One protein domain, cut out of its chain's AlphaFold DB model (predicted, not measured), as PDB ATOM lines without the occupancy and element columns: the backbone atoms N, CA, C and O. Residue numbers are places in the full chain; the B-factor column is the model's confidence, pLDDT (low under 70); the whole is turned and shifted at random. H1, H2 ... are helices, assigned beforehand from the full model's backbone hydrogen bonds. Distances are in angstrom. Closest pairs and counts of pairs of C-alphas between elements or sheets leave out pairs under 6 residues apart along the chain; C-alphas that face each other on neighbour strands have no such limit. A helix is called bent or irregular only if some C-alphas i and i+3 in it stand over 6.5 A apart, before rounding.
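What this domain is: This is residues 28 to 49, 69 to 130 and 137 to 146 of the 169 residues of the protein "C6 transcription factor, putative" of Aspergillus flavus (strain ATCC 200026 / FGSC A1120 / IAM 13836 / NRRL 3357 / JCM 12722 / SRRC 167) (UniProt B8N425). Three long helices, H1, H3 and H4, run lengthwise in a bent row with H3 between the other two; H3 and H4 open as a narrow V from their link, and the short helix H2 sits in the middle of the domain, in the mouth of that V, where it also meets H1. The short H5 only just touches H4, with 3 pairs of C-alphas within 8 A, and residues 124 to 130, of which 124 to 128 belong to H4, stick out. You have 94 printed residues with five named helices, H1 to H5 in chain order, and no named strand: the class is all helix. The whole is elongated, spanning 52 by 28 by 20 A, and only just compact, close to loose, with a radius of gyration of the C-alphas of 14.6 A.

Where its parts are: Find C-alpha 28 at (24.522, 22.326, 18.778); from there H1, residues 28 to 47, runs 29.2 A to C-alpha 47 at (4.652, 1.306, 22.739). After the first cut look at residues 69 to 74, which are H2, 8.6 A long. H3, residues 77 to 97, runs 27.4 A, with a kink of 49 degrees near residue 84; it is irregular, with C-alphas 79 and 82 at 8.4 A. H4, residues 103 to 128, is the longest at 38.5 A. H5, residues 138 to 145, ends at C-alpha 145, (34.716, 9.583, 27.738).

How they stand to each other: Start at H1, which touches H3 at a shallow tilt of 24 degrees, the same way; the closest C-alphas, of Ile 39 and Ala 91, are 6.0 A apart. With residues 28 to 35 alone H1 touches H2, closest at the C-alphas of Val 32 and His 69, 6.2 A. H2 and H3 form a helical hairpin, and the closest C-alphas are those of Leu 70 and Val 84, 5.9 A. H2 also touches H4, at residues 115 to 119 of H4 alone; the closest C-alphas, of Ile 71 and Trp 116, are 5.8 A apart. H3 and H4 form a second helical hairpin, at a shallow tilt of 20 degrees; residues 92 to 96 touch residues 105 to 109, closest at the C-alphas of Leu 95 and Leu 109, 6.9 A. H5 only just touches H4, with 3 pairs of C-alphas within 8 A, closest at those of Met 115 and Leu 145, 5.3 A. H1 and H4 are apart. In H1, H2, H4 and H5 every O i to N i+4 pair is within hydrogen-bond range; in H3 it is 13 of 17.

The domain as a whole: The two C-alphas farthest apart are those of Asp 49 and Val 130, 52.0 A. Residues 50 to 68 are not printed, with 27.9 A from C-alpha 49 to C-alpha 69; residues 131 to 136 are not printed either, with 17.7 A from C-alpha 130 to C-alpha 137. The links H2 to H3 and H3 to H4 are tight. The mean pLDDT of the printed part is 87.0; look for values under 70 at residues 48 to 49 and 126 to 130.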
ATOM      1  N   ALA A  28      24.580  23.152  17.573       91.31
ATOM      2  CA  ALA A  28      24.522  22.326  18.778       91.31
ATOM      3  C   ALA A  28      23.074  22.136  19.265       91.31
ATOM      4  O   ALA A  28      22.649  21.016  19.550       91.31
ATOM      5  N   THR A  29      22.283  23.211  19.270       93.44
ATOM      6  CA  THR A  29      20.865  23.164  19.653       93.44
ATOM      7  C   THR A  29      20.049  22.262  18.725       93.44
ATOM      8  O   THR A  29      19.219  21.481  19.197       93.44
ATOM      9  N   LEU A  30      20.300  22.307  17.412       94.94
ATOM     10  CA  LEU A  30      19.647  21.423  16.441       94.94
ATOM     11  C   LEU A  30      20.020  19.953  16.657       94.94
ATOM     12  O   LEU A  30      19.136  19.097  16.624       94.94
ATOM     13  N   CYS A  31      21.295  19.657  16.923       94.81
ATOM     14  CA  CYS A  31      21.761  18.308  17.243       94.81
ATOM     15  C   CYS A  31      21.028  17.726  18.461       94.81
ATOM     16  O   CYS A  31      20.493  16.620  18.384       94.81
ATOM     17  N   VAL A  32      20.939  18.490  19.556       95.94
ATOM     18  CA  VAL A  32      20.217  18.074  20.769       95.94
ATOM     19  C   VAL A  32      18.734  17.888  20.476       95.94
ATOM     20  O   VAL A  32      18.180  16.829  20.757       95.94
ATOM     21  N   THR A  33      18.103  18.865  19.825       96.38
ATOM     22  CA  THR A  33      16.676  18.809  19.478       96.38
ATOM     23  C   THR A  33      16.344  17.569  18.644       96.38
ATOM     24  O   THR A  33      15.338  16.900  18.875       96.38
ATOM     25  N   ASN A  34      17.187  17.236  17.668       97.06
ATOM     26  CA  ASN A  34      16.982  16.065  16.823       97.06
ATOM     27  C   ASN A  34      17.202  14.757  17.590       97.06
ATOM     28  O   ASN A  34      16.438  13.817  17.387       97.06
ATOM     29  N   ALA A  35      18.175  14.704  18.506       97.44
ATOM     30  CA  ALA A  35      18.362  13.554  19.387       97.44
ATOM     31  C   ALA A  35      17.117  13.299  20.255       97.44
ATOM     32  O   ALA A  35      16.644  12.168  20.335       97.44
ATOM     33  N   GLN A  36      16.531  14.353  20.830       97.00
ATOM     34  CA  GLN A  36      15.301  14.255  21.622       97.00
ATOM     35  C   GLN A  36      14.126  13.744  20.787       97.00
ATOM     36  O   GLN A  36      13.459  12.788  21.176       97.00
ATOM     37  N   LYS A  37      13.914  14.321  19.596       96.06
ATOM     38  CA  LYS A  37      12.870  13.868  18.663       96.06
ATOM     39  C   LYS A  37      13.041  12.400  18.280       96.06
ATOM     40  O   LYS A  37      12.051  11.677  18.194       96.06
ATOM     41  N   LEU A  38      14.280  11.959  18.065       95.19
ATOM     42  CA  LEU A  38      14.596  10.574  17.731       95.19
ATOM     43  C   LEU A  38      14.252   9.624  18.886       95.19
ATOM     44  O   LEU A  38      13.635   8.588  18.654       95.19
ATOM     45  N   ILE A  39      14.574  10.004  20.125       95.69
ATOM     46  CA  ILE A  39      14.205   9.244  21.329       95.69
ATOM     47  C   ILE A  39      12.681   9.126  21.446       95.69
ATOM     48  O   ILE A  39      12.173   8.015  21.591       95.69
ATOM     49  N   THR A  40      11.946  10.235  21.313       94.19
ATOM     50  CA  THR A  40      10.473  10.244  21.372       94.19
ATOM     51  C   THR A  40       9.847   9.382  20.274       94.19
ATOM     52  O   THR A  40       8.902   8.631  20.529       94.19
ATOM     53  N   LEU A  41      10.377   9.456  19.048       91.81
ATOM     54  CA  LEU A  41       9.907   8.643  17.929       91.81
ATOM     55  C   LEU A  41      10.078   7.152  18.234       91.81
ATOM     56  O   LEU A  41       9.129   6.384  18.105       91.81
ATOM     57  N   ILE A  42      11.267   6.752  18.689       91.31
ATOM     58  CA  ILE A  42      11.566   5.351  18.998       91.31
ATOM     59  C   ILE A  42      10.713   4.858  20.168       91.31
ATOM     60  O   ILE A  42      10.163   3.763  20.087       91.31
ATOM     61  N   GLN A  43      10.537   5.672  21.211       91.00
ATOM     62  CA  GLN A  43       9.643   5.364  22.327       91.00
ATOM     63  C   GLN A  43       8.212   5.090  21.844       91.00
ATOM     64  O   GLN A  43       7.611   4.094  22.239       91.00
ATOM     65  N   THR A  44       7.689   5.934  20.951       87.75
ATOM     66  CA  THR A  44       6.342   5.772  20.381       87.75
ATOM     67  C   THR A  44       6.241   4.484  19.560       87.75
ATOM     68  O   THR A  44       5.291   3.719  19.721       87.75
ATOM     69  N   CYS A  45       7.252   4.193  18.734       82.94
ATOM     70  CA  CYS A  45       7.325   2.955  17.957       82.94
ATOM     71  C   CYS A  45       7.432   1.690  18.823       82.94
ATOM     72  O   CYS A  45       7.090   0.614  18.345       82.94
ATOM     73  N   SER A  46       7.938   1.792  20.055       77.06
ATOM     74  CA  SER A  46       8.044   0.666  20.988       77.06
ATOM     75  C   SER A  46       6.773   0.420  21.809       77.06
ATOM     76  O   SER A  46       6.612  -0.681  22.320       77.06
ATOM     77  N   GLN A  47       5.901   1.420  21.968       73.94
ATOM     78  CA  GLN A  47       4.652   1.306  22.739       73.94
ATOM     79  C   GLN A  47       3.469   0.828  21.904       73.94
ATOM     80  O   GLN A  47       2.562   0.176  22.411       73.94
ATOM     81  N   GLN A  48       3.447   1.198  20.628       60.97
ATOM     82  CA  GLN A  48       2.493   0.633  19.694       60.97
ATOM     83  C   GLN A  48       2.996  -0.778  19.397       60.97
ATOM     84  O   GLN A  48       4.115  -0.896  18.905       60.97
ATOM     85  N   ASP A  49       2.216  -1.822  19.709       54.97
ATOM     86  CA  ASP A  49       2.459  -3.239  19.360       54.97
ATOM     87  C   ASP A  49       2.482  -3.437  17.831       54.97
ATOM     88  O   ASP A  49       1.712  -4.192  17.240       54.97
ATOM     89  N   HIS A  69      24.796  12.248  21.559       94.69
ATOM     90  CA  HIS A  69      24.547  13.691  21.461       94.69
ATOM     91  C   HIS A  69      24.105  14.293  22.800       94.69
ATOM     92  O   HIS A  69      24.520  15.403  23.125       94.69
ATOM     93  N   LEU A  70      23.312  13.568  23.596       96.12
ATOM     94  CA  LEU A  70      22.946  13.997  24.950       96.12
ATOM     95  C   LEU A  70      24.174  14.080  25.871       96.12
ATOM     96  O   LEU A  70      24.347  15.075  26.568       96.12
ATOM     97  N   ILE A  71      25.059  13.077  25.837       94.69
ATOM     98  CA  ILE A  71      26.318  13.083  26.604       94.69
ATOM     99  C   ILE A  71      27.189  14.276  26.193       94.69
ATOM    100  O   ILE A  71      27.675  15.006  27.053       94.69
ATOM    101  N   ALA A  72      27.349  14.516  24.888       92.38
ATOM    102  CA  ALA A  72      28.110  15.658  24.390       92.38
ATOM    103  C   ALA A  72      27.486  16.999  24.819       92.38
ATOM    104  O   ALA A  72      28.200  17.910  25.228       92.38
ATOM    105  N   ALA A  73      26.157  17.114  24.788       92.56
ATOM    106  CA  ALA A  73      25.447  18.311  25.233       92.56
ATOM    107  C   ALA A  73      25.625  18.583  26.730       92.56
ATOM    108  O   ALA A  73      25.715  19.741  27.136       92.56
ATOM    109  N   MET A  74      25.751  17.534  27.545       92.44
ATOM    110  CA  MET A  74      26.070  17.682  28.962       92.44
ATOM    111  C   MET A  74      27.468  18.251  29.211       92.44
ATOM    112  O   MET A  74      27.709  18.739  30.303       92.44
ATOM    113  N   LEU A  75      28.380  18.319  28.240       88.25
ATOM    114  CA  LEU A  75      29.620  19.094  28.425       88.25
ATOM    115  C   LEU A  75      29.358  20.610  28.542       88.25
ATOM    116  O   LEU A  75      30.226  21.350  28.999       88.25
ATOM    117  N   ARG A  76      28.157  21.074  28.168       87.12
ATOM    118  CA  ARG A  76      27.675  22.457  28.305       87.12
ATOM    119  C   ARG A  76      26.364  22.503  29.102       87.12
ATOM    120  O   ARG A  76      25.298  22.806  28.550       87.12
ATOM    121  N   PRO A  77      26.407  22.176  30.409       85.31
ATOM    122  CA  PRO A  77      25.205  22.111  31.237       85.31
ATOM    123  C   PRO A  77      24.543  23.485  31.415       85.31
ATOM    124  O   PRO A  77      23.333  23.551  31.611       85.31
ATOM    125  N   ASP A  78      25.309  24.571  31.271       85.50
ATOM    126  CA  ASP A  78      24.834  25.958  31.269       85.50
ATOM    127  C   ASP A  78      23.789  26.236  30.180       85.50
ATOM    128  O   ASP A  78      22.945  27.115  30.333       85.50
ATOM    129  N   VAL A  79      23.825  25.456  29.100       85.88
ATOM    130  CA  VAL A  79      22.937  25.605  27.949       85.88
ATOM    131  C   VAL A  79      21.849  24.529  27.922       85.88
ATOM    132  O   VAL A  79      20.695  24.829  27.619       85.88
ATOM    133  N   PHE A  80      22.203  23.270  28.203       89.44
ATOM    134  CA  PHE A  80      21.359  22.124  27.842       89.44
ATOM    135  C   PHE A  80      20.867  21.262  29.016       89.44
ATOM    136  O   PHE A  80      20.081  20.343  28.782       89.44
ATOM    137  N   ALA A  81      21.284  21.516  30.263       84.81
ATOM    138  CA  ALA A  81      21.079  20.564  31.366       84.81
ATOM    139  C   ALA A  81      19.616  20.128  31.561       84.81
ATOM    140  O   ALA A  81      19.332  18.934  31.651       84.81
ATOM    141  N   THR A  82      18.679  21.077  31.594       84.06
ATOM    142  CA  THR A  82      17.264  20.789  31.879       84.06
ATOM    143  C   THR A  82      16.640  19.871  30.832       84.06
ATOM    144  O   THR A  82      16.009  18.875  31.176       84.06
ATOM    145  N   VAL A  83      16.860  20.171  29.552       83.25
ATOM    146  CA  VAL A  83      16.246  19.442  28.436       83.25
ATOM    147  C   VAL A  83      16.904  18.075  28.205       83.25
ATOM    148  O   VAL A  83      16.256  17.123  27.760       83.25
ATOM    149  N   VAL A  84      18.190  17.948  28.542       91.75
ATOM    150  CA  VAL A  84      18.972  16.734  28.301       91.75
ATOM    151  C   VAL A  84      18.740  15.665  29.373       91.75
ATOM    152  O   VAL A  84      18.641  14.492  29.018       91.75
ATOM    153  N   VAL A  85      18.572  16.028  30.650       93.56
ATOM    154  CA  VAL A  85      18.374  15.051  31.745       93.56
ATOM    155  C   VAL A  85      17.085  14.239  31.581       93.56
ATOM    156  O   VAL A  85      17.102  13.016  31.729       93.56
ATOM    157  N   GLU A  86      15.967  14.880  31.238       93.31
ATOM    158  CA  GLU A  86      14.702  14.169  30.998       93.31
ATOM    159  C   GLU A  86      14.823  13.211  29.805       93.31
ATOM    160  O   GLU A  86      14.453  12.037  29.881       93.31
ATOM    161  N   SER A  87      15.427  13.696  28.720       95.94
ATOM    162  CA  SER A  87      15.633  12.919  27.495       95.94
ATOM    163  C   SER A  87      16.562  11.729  27.726       95.94
ATOM    164  O   SER A  87      16.336  10.650  27.179       95.94
ATOM    165  N   TRP A  88      17.575  11.901  28.577       97.25
ATOM    166  CA  TRP A  88      18.478  10.841  29.005       97.25
ATOM    167  C   TRP A  88      17.740   9.735  29.757       97.25
ATOM    168  O   TRP A  88      17.878   8.564  29.408       97.25
ATOM    169  N   ASN A  89      16.917  10.092  30.745       96.31
ATOM    170  CA  ASN A  89      16.149   9.118  31.523       96.31
ATOM    171  C   ASN A  89      15.186   8.319  30.635       96.31
ATOM    172  O   ASN A  89      15.117   7.092  30.738       96.31
ATOM    173  N   THR A  90      14.506   8.997  29.708       95.62
ATOM    174  CA  THR A  90      13.657   8.347  28.705       95.62
ATOM    175  C   THR A  90      14.468   7.400  27.824       95.62
ATOM    176  O   THR A  90      14.107   6.233  27.687       95.62
ATOM    177  N   ALA A  91      15.599   7.849  27.273       96.56
ATOM    178  CA  ALA A  91      16.452   7.018  26.429       96.56
ATOM    179  C   ALA A  91      16.996   5.785  27.169       96.56
ATOM    180  O   ALA A  91      16.962   4.685  26.619       96.56
ATOM    181  N   VAL A  92      17.414   5.935  28.432       97.44
ATOM    182  CA  VAL A  92      17.821   4.819  29.296       97.44
ATOM    183  C   VAL A  92      16.677   3.826  29.461       97.44
ATOM    184  O   VAL A  92      16.899   2.628  29.298       97.44
ATOM    185  N   SER A  93      15.460   4.293  29.748       96.00
ATOM    186  CA  SER A  93      14.294   3.417  29.893       96.00
ATOM    187  C   SER A  93      13.994   2.650  28.603       96.00
ATOM    188  O   SER A  93      13.779   1.440  28.643       96.00
ATOM    189  N   VAL A  94      14.004   3.334  27.454       93.56
ATOM    190  CA  VAL A  94      13.723   2.710  26.154       93.56
ATOM    191  C   VAL A  94      14.813   1.699  25.799       93.56
ATOM    192  O   VAL A  94      14.493   0.584  25.398       93.56
ATOM    193  N   LEU A  95      16.092   2.038  25.974       93.38
ATOM    194  CA  LEU A  95      17.198   1.131  25.661       93.38
ATOM    195  C   LEU A  95      17.236  -0.078  26.611       93.38
ATOM    196  O   LEU A  95      17.476  -1.190  26.149       93.38
ATOM    197  N   SER A  96      16.915   0.111  27.898       94.44
ATOM    198  CA  SER A  96      16.805  -0.989  28.877       94.44
ATOM    199  C   SER A  96      15.724  -1.996  28.464       94.44
ATOM    200  O   SER A  96      15.926  -3.205  28.523       94.44
ATOM    201  N   ALA A  97      14.592  -1.513  27.937       91.75
ATOM    202  CA  ALA A  97      13.536  -2.386  27.422       91.75
ATOM    203  C   ALA A  97      13.994  -3.258  26.234       91.75
ATOM    204  O   ALA A  97      13.378  -4.285  25.962       91.75
ATOM    205  N   HIS A  98      15.086  -2.893  25.553       89.44
ATOM    206  CA  HIS A  98      15.675  -3.648  24.444       89.44
ATOM    207  C   HIS A  98      16.801  -4.610  24.885       89.44
ATOM    208  O   HIS A  98      17.318  -5.340  24.042       89.44
ATOM    209  N   GLU A  99      17.183  -4.665  26.169       90.69
ATOM    210  CA  GLU A  99      18.291  -5.520  26.647       90.69
ATOM    211  C   GLU A  99      18.057  -7.017  26.403       90.69
ATOM    212  O   GLU A  99      19.005  -7.763  26.168       90.69
ATOM    213  N   HIS A 100      16.794  -7.453  26.381       88.69
ATOM    214  CA  HIS A 100      16.423  -8.843  26.104       88.69
ATOM    215  C   HIS A 100      16.740  -9.297  24.667       88.69
ATOM    216  O   HIS A 100      16.733 -10.494  24.394       88.69
ATOM    217  N   LEU A 101      17.003  -8.364  23.744       86.38
ATOM    218  CA  LEU A 101      17.249  -8.665  22.331       86.38
ATOM    219  C   LEU A 101      18.686  -9.126  22.063       86.38
ATOM    220  O   LEU A 101      18.918  -9.853  21.102       86.38
ATOM    221  N   SER A 102      19.656  -8.683  22.872       87.06
ATOM    222  CA  SER A 102      21.065  -9.082  22.759       87.06
ATOM    223  C   SER A 102      21.888  -8.595  23.955       87.06
ATOM    224  O   SER A 102      21.731  -7.464  24.420       87.06
ATOM    225  N   LEU A 103      22.886  -9.387  24.362       87.56
ATOM    226  CA  LEU A 103      23.902  -8.991  25.348       87.56
ATOM    227  C   LEU A 103      24.677  -7.723  24.939       87.56
ATOM    228  O   LEU A 103      25.183  -7.000  25.800       87.56
ATOM    229  N   SER A 104      24.801  -7.431  23.635       86.69
ATOM    230  CA  SER A 104      25.444  -6.195  23.158       86.69
ATOM    231  C   SER A 104      24.664  -4.939  23.555       86.69
ATOM    232  O   SER A 104      25.285  -3.912  23.823       86.69
ATOM    233  N   VAL A 105      23.334  -5.022  23.673       89.44
ATOM    234  CA  VAL A 105      22.481  -3.893  24.072       89.44
ATOM    235  C   VAL A 105      22.756  -3.503  25.523       89.44
ATOM    236  O   VAL A 105      22.996  -2.328  25.800       89.44
ATOM    237  N   GLY A 106      22.832  -4.479  26.433       90.50
ATOM    238  CA  GLY A 106      23.185  -4.220  27.834       90.50
ATOM    239  C   GLY A 106      24.606  -3.668  27.994       90.50
ATOM    240  O   GLY A 106      24.833  -2.702  28.726       90.50
ATOM    241  N   ARG A 107      25.580  -4.201  27.236       89.94
ATOM    242  CA  ARG A 107      26.951  -3.647  27.197       89.94
ATOM    243  C   ARG A 107      26.968  -2.192  26.716       89.94
ATOM    244  O   ARG A 107      27.632  -1.359  27.331       89.94
ATOM    245  N   CYS A 108      26.214  -1.885  25.660       90.31
ATOM    246  CA  CYS A 108      26.055  -0.533  25.125       90.31
ATOM    247  C   CYS A 108      25.474   0.425  26.177       90.31
ATOM    248  O   CYS A 108      26.061   1.475  26.445       90.31
ATOM    249  N   LEU A 109      24.376   0.038  26.834       93.94
ATOM    250  CA  LEU A 109      23.738   0.840  27.876       93.94
ATOM    251  C   LEU A 109      24.684   1.123  29.054       93.94
ATOM    252  O   LEU A 109      24.763   2.258  29.526       93.94
ATOM    253  N   ASN A 110      25.437   0.121  29.506       94.06
ATOM    254  CA  ASN A 110      26.401   0.290  30.593       94.06
ATOM    255  C   ASN A 110      27.538   1.243  30.215       94.06
ATOM    256  O   ASN A 110      27.902   2.100  31.022       94.06
ATOM    257  N   LYS A 111      28.059   1.155  28.982       92.56
ATOM    258  CA  LYS A 111      29.060   2.109  28.483       92.56
ATOM    259  C   LYS A 111      28.495   3.528  28.478       92.56
ATOM    260  O   LYS A 111      29.134   4.425  29.013       92.56
ATOM    261  N   LEU A 112      27.287   3.728  27.951       94.75
ATOM    262  CA  LEU A 112      26.636   5.041  27.928       94.75
ATOM    263  C   LEU A 112      26.444   5.608  29.346       94.75
ATOM    264  O   LEU A 112      26.772   6.767  29.586       94.75
ATOM    265  N   ARG A 113      25.978   4.803  30.310       96.19
ATOM    266  CA  ARG A 113      25.855   5.223  31.720       96.19
ATOM    267  C   ARG A 113      27.197   5.626  32.329       96.19
ATOM    268  O   ARG A 113      27.264   6.637  33.020       96.19
ATOM    269  N   LEU A 114      28.259   4.872  32.043       94.31
ATOM    270  CA  LEU A 114      29.611   5.212  32.485       94.31
ATOM    271  C   LEU A 114      30.075   6.549  31.889       94.31
ATOM    272  O   LEU A 114      30.605   7.386  32.612       94.31
ATOM    273  N   MET A 115      29.852   6.765  30.589       93.31
ATOM    274  CA  MET A 115      30.169   8.026  29.907       93.31
ATOM    275  C   MET A 115      29.442   9.209  30.541       93.31
ATOM    276  O   MET A 115      30.051  10.234  30.827       93.31
ATOM    277  N   TRP A 116      28.145   9.052  30.796       94.62
ATOM    278  CA  TRP A 116      27.334  10.071  31.449       94.62
ATOM    279  C   TRP A 116      27.838  10.406  32.858       94.62
ATOM    280  O   TRP A 116      27.958  11.580  33.202       94.62
ATOM    281  N   GLY A 117      28.195   9.388  33.651       93.75
ATOM    282  CA  GLY A 117      28.800   9.577  34.974       93.75
ATOM    283  C   GLY A 117      30.103  10.374  34.911       93.75
ATOM    284  O   GLY A 117      30.241  11.371  35.613       93.75
ATOM    285  N   LYS A 118      30.999  10.016  33.983       92.31
ATOM    286  CA  LYS A 118      32.256  10.741  33.740       92.31
ATOM    287  C   LYS A 118      32.039  12.216  33.390       92.31
ATOM    288  O   LYS A 118      32.816  13.059  33.824       92.31
ATOM    289  N   VAL A 119      30.997  12.547  32.622       91.00
ATOM    290  CA  VAL A 119      30.648  13.954  32.354       91.00
ATOM    291  C   VAL A 119      30.234  14.672  33.640       91.00
ATOM    292  O   VAL A 119      30.657  15.804  33.859       91.00
ATOM    293  N   GLY A 120      29.467  14.018  34.516       88.00
ATOM    294  CA  GLY A 120      29.132  14.557  35.837       88.00
ATOM    295  C   GLY A 120      30.369  14.838  36.700       88.00
ATOM    296  O   GLY A 120      30.460  15.906  37.307       88.00
ATOM    297  N   ASP A 121      31.354  13.936  36.693       87.75
ATOM    298  CA  ASP A 121      32.620  14.117  37.417       87.75
ATOM    299  C   ASP A 121      33.413  15.324  36.885       87.75
ATOM    300  O   ASP A 121      33.922  16.134  37.666       87.75
ATOM    301  N   ILE A 122      33.462  15.497  35.556       86.44
ATOM    302  CA  ILE A 122      34.084  16.665  34.912       86.44
ATOM    303  C   ILE A 122      33.401  17.954  35.384       86.44
ATOM    304  O   ILE A 122      34.074  18.891  35.811       86.44
ATOM    305  N   GLN A 123      32.067  18.004  35.365       82.62
ATOM    306  CA  GLN A 123      31.304  19.183  35.788       82.62
ATOM    307  C   GLN A 123      31.530  19.537  37.266       82.62
ATOM    308  O   GLN A 123      31.674  20.716  37.612       82.62
ATOM    309  N   ALA A 124      31.575  18.530  38.141       80.69
ATOM    310  CA  ALA A 124      31.851  18.719  39.562       80.69
ATOM    311  C   ALA A 124      33.268  19.270  39.787       80.69
ATOM    312  O   ALA A 124      33.452  20.204  40.570       80.69
ATOM    313  N   SER A 125      34.256  18.758  39.044       73.75
ATOM    314  CA  SER A 125      35.636  19.250  39.085       73.75
ATOM    315  C   SER A 125      35.755  20.691  38.575       73.75
ATOM    316  O   SER A 125      36.447  21.502  39.188       73.75
ATOM    317  N   MET A 126      35.055  21.043  37.489       65.62
ATOM    318  CA  MET A 126      35.049  22.407  36.937       65.62
ATOM    319  C   MET A 126      34.384  23.424  37.875       65.62
ATOM    320  O   MET A 126      34.754  24.594  37.871       65.62
ATOM    321  N   SER A 127      33.439  22.992  38.714       59.25
ATOM    322  CA  SER A 127      32.792  23.864  39.705       59.25
ATOM    323  C   SER A 127      33.684  24.174  40.916       59.25
ATOM    324  O   SER A 127      33.482  25.191  41.576       59.25
ATOM    325  N   HIS A 128      34.672  23.323  41.219       54.00
ATOM    326  CA  HIS A 128      35.556  23.477  42.384       54.00
ATOM    327  C   HIS A 128      36.881  24.196  42.057       54.00
ATOM    328  O   HIS A 128      37.609  24.605  42.963       54.00
ATOM    329  N   VAL A 129      37.205  24.381  40.773       45.25
ATOM    330  CA  VAL A 129      38.446  25.020  40.321       45.25
ATOM    331  C   VAL A 129      38.096  26.227  39.459       45.25
ATOM    332  O   VAL A 129      37.761  26.102  38.285       45.25
ATOM    333  N   VAL A 130      38.209  27.422  40.037       44.31
ATOM    334  CA  VAL A 130      38.352  28.656  39.257       44.31
ATOM    335  C   VAL A 130      39.574  28.478  38.349       44.31
ATOM    336  O   VAL A 130      40.691  28.496  38.850       44.31
ATOM    337  N   GLY A 137      42.786  19.151  26.011       72.19
ATOM    338  CA  GLY A 137      42.241  19.344  24.676       72.19
ATOM    339  C   GLY A 137      40.980  18.499  24.487       72.19
ATOM    340  O   GLY A 137      40.849  17.414  25.052       72.19
ATOM    341  N   TRP A 138      40.040  18.955  23.653       73.06
ATOM    342  CA  TRP A 138      38.786  18.227  23.402       73.06
ATOM    343  C   TRP A 138      39.006  16.753  23.030       73.06
ATOM    344  O   TRP A 138      38.206  15.904  23.410       73.06
ATOM    345  N   ARG A 139      40.113  16.433  22.348       75.00
ATOM    346  CA  ARG A 139      40.522  15.056  22.037       75.00
ATOM    347  C   ARG A 139      40.670  14.191  23.291       75.00
ATOM    348  O   ARG A 139      40.114  13.099  23.328       75.00
ATOM    349  N   ASP A 140      41.354  14.689  24.312       81.06
ATOM    350  CA  ASP A 140      41.591  13.958  25.557       81.06
ATOM    351  C   ASP A 140      40.278  13.745  26.317       81.06
ATOM    352  O   ASP A 140      40.044  12.669  26.866       81.06
ATOM    353  N   VAL A 141      39.365  14.725  26.266       81.12
ATOM    354  CA  VAL A 141      38.007  14.591  26.816       81.12
ATOM    355  C   VAL A 141      37.224  13.504  26.074       81.12
ATOM    356  O   VAL A 141      36.665  12.609  26.706       81.12
ATOM    357  N   PHE A 142      37.198  13.525  24.737       80.38
ATOM    358  CA  PHE A 142      36.497  12.506  23.944       80.38
ATOM    359  C   PHE A 142      37.083  11.105  24.148       80.38
ATOM    360  O   PHE A 142      36.327  10.130  24.245       80.38
ATOM    361  N   GLN A 143      38.405  11.001  24.275       82.88
ATOM    362  CA  GLN A 143      39.096   9.753  24.572       82.88
ATOM    363  C   GLN A 143      38.790   9.261  25.994       82.88
ATOM    364  O   GLN A 143      38.455   8.091  26.173       82.88
ATOM    365  N   TYR A 144      38.824  10.145  26.995       82.25
ATOM    366  CA  TYR A 144      38.478   9.828  28.382       82.25
ATOM    367  C   TYR A 144      37.033   9.344  28.511       82.25
ATOM    368  O   TYR A 144      36.759   8.348  29.191       82.25
ATOM    369  N   LEU A 145      36.105  10.013  27.827       80.25
ATOM    370  CA  LEU A 145      34.716   9.583  27.738       80.25
ATOM    371  C   LEU A 145      34.607   8.254  26.979       80.25
ATOM    372  O   LEU A 145      33.795   7.414  27.339       80.25
ATOM    373  N   GLY A 146      35.477   7.984  26.008       78.88
ATOM    374  CA  GLY A 146      35.478   6.733  25.249       78.88
ATOM    375  C   GLY A 146      34.561   6.774  24.026       78.88
ATOM    376  O   GLY A 146      34.052   5.728  23.609       78.88
TER     377      GLY A 146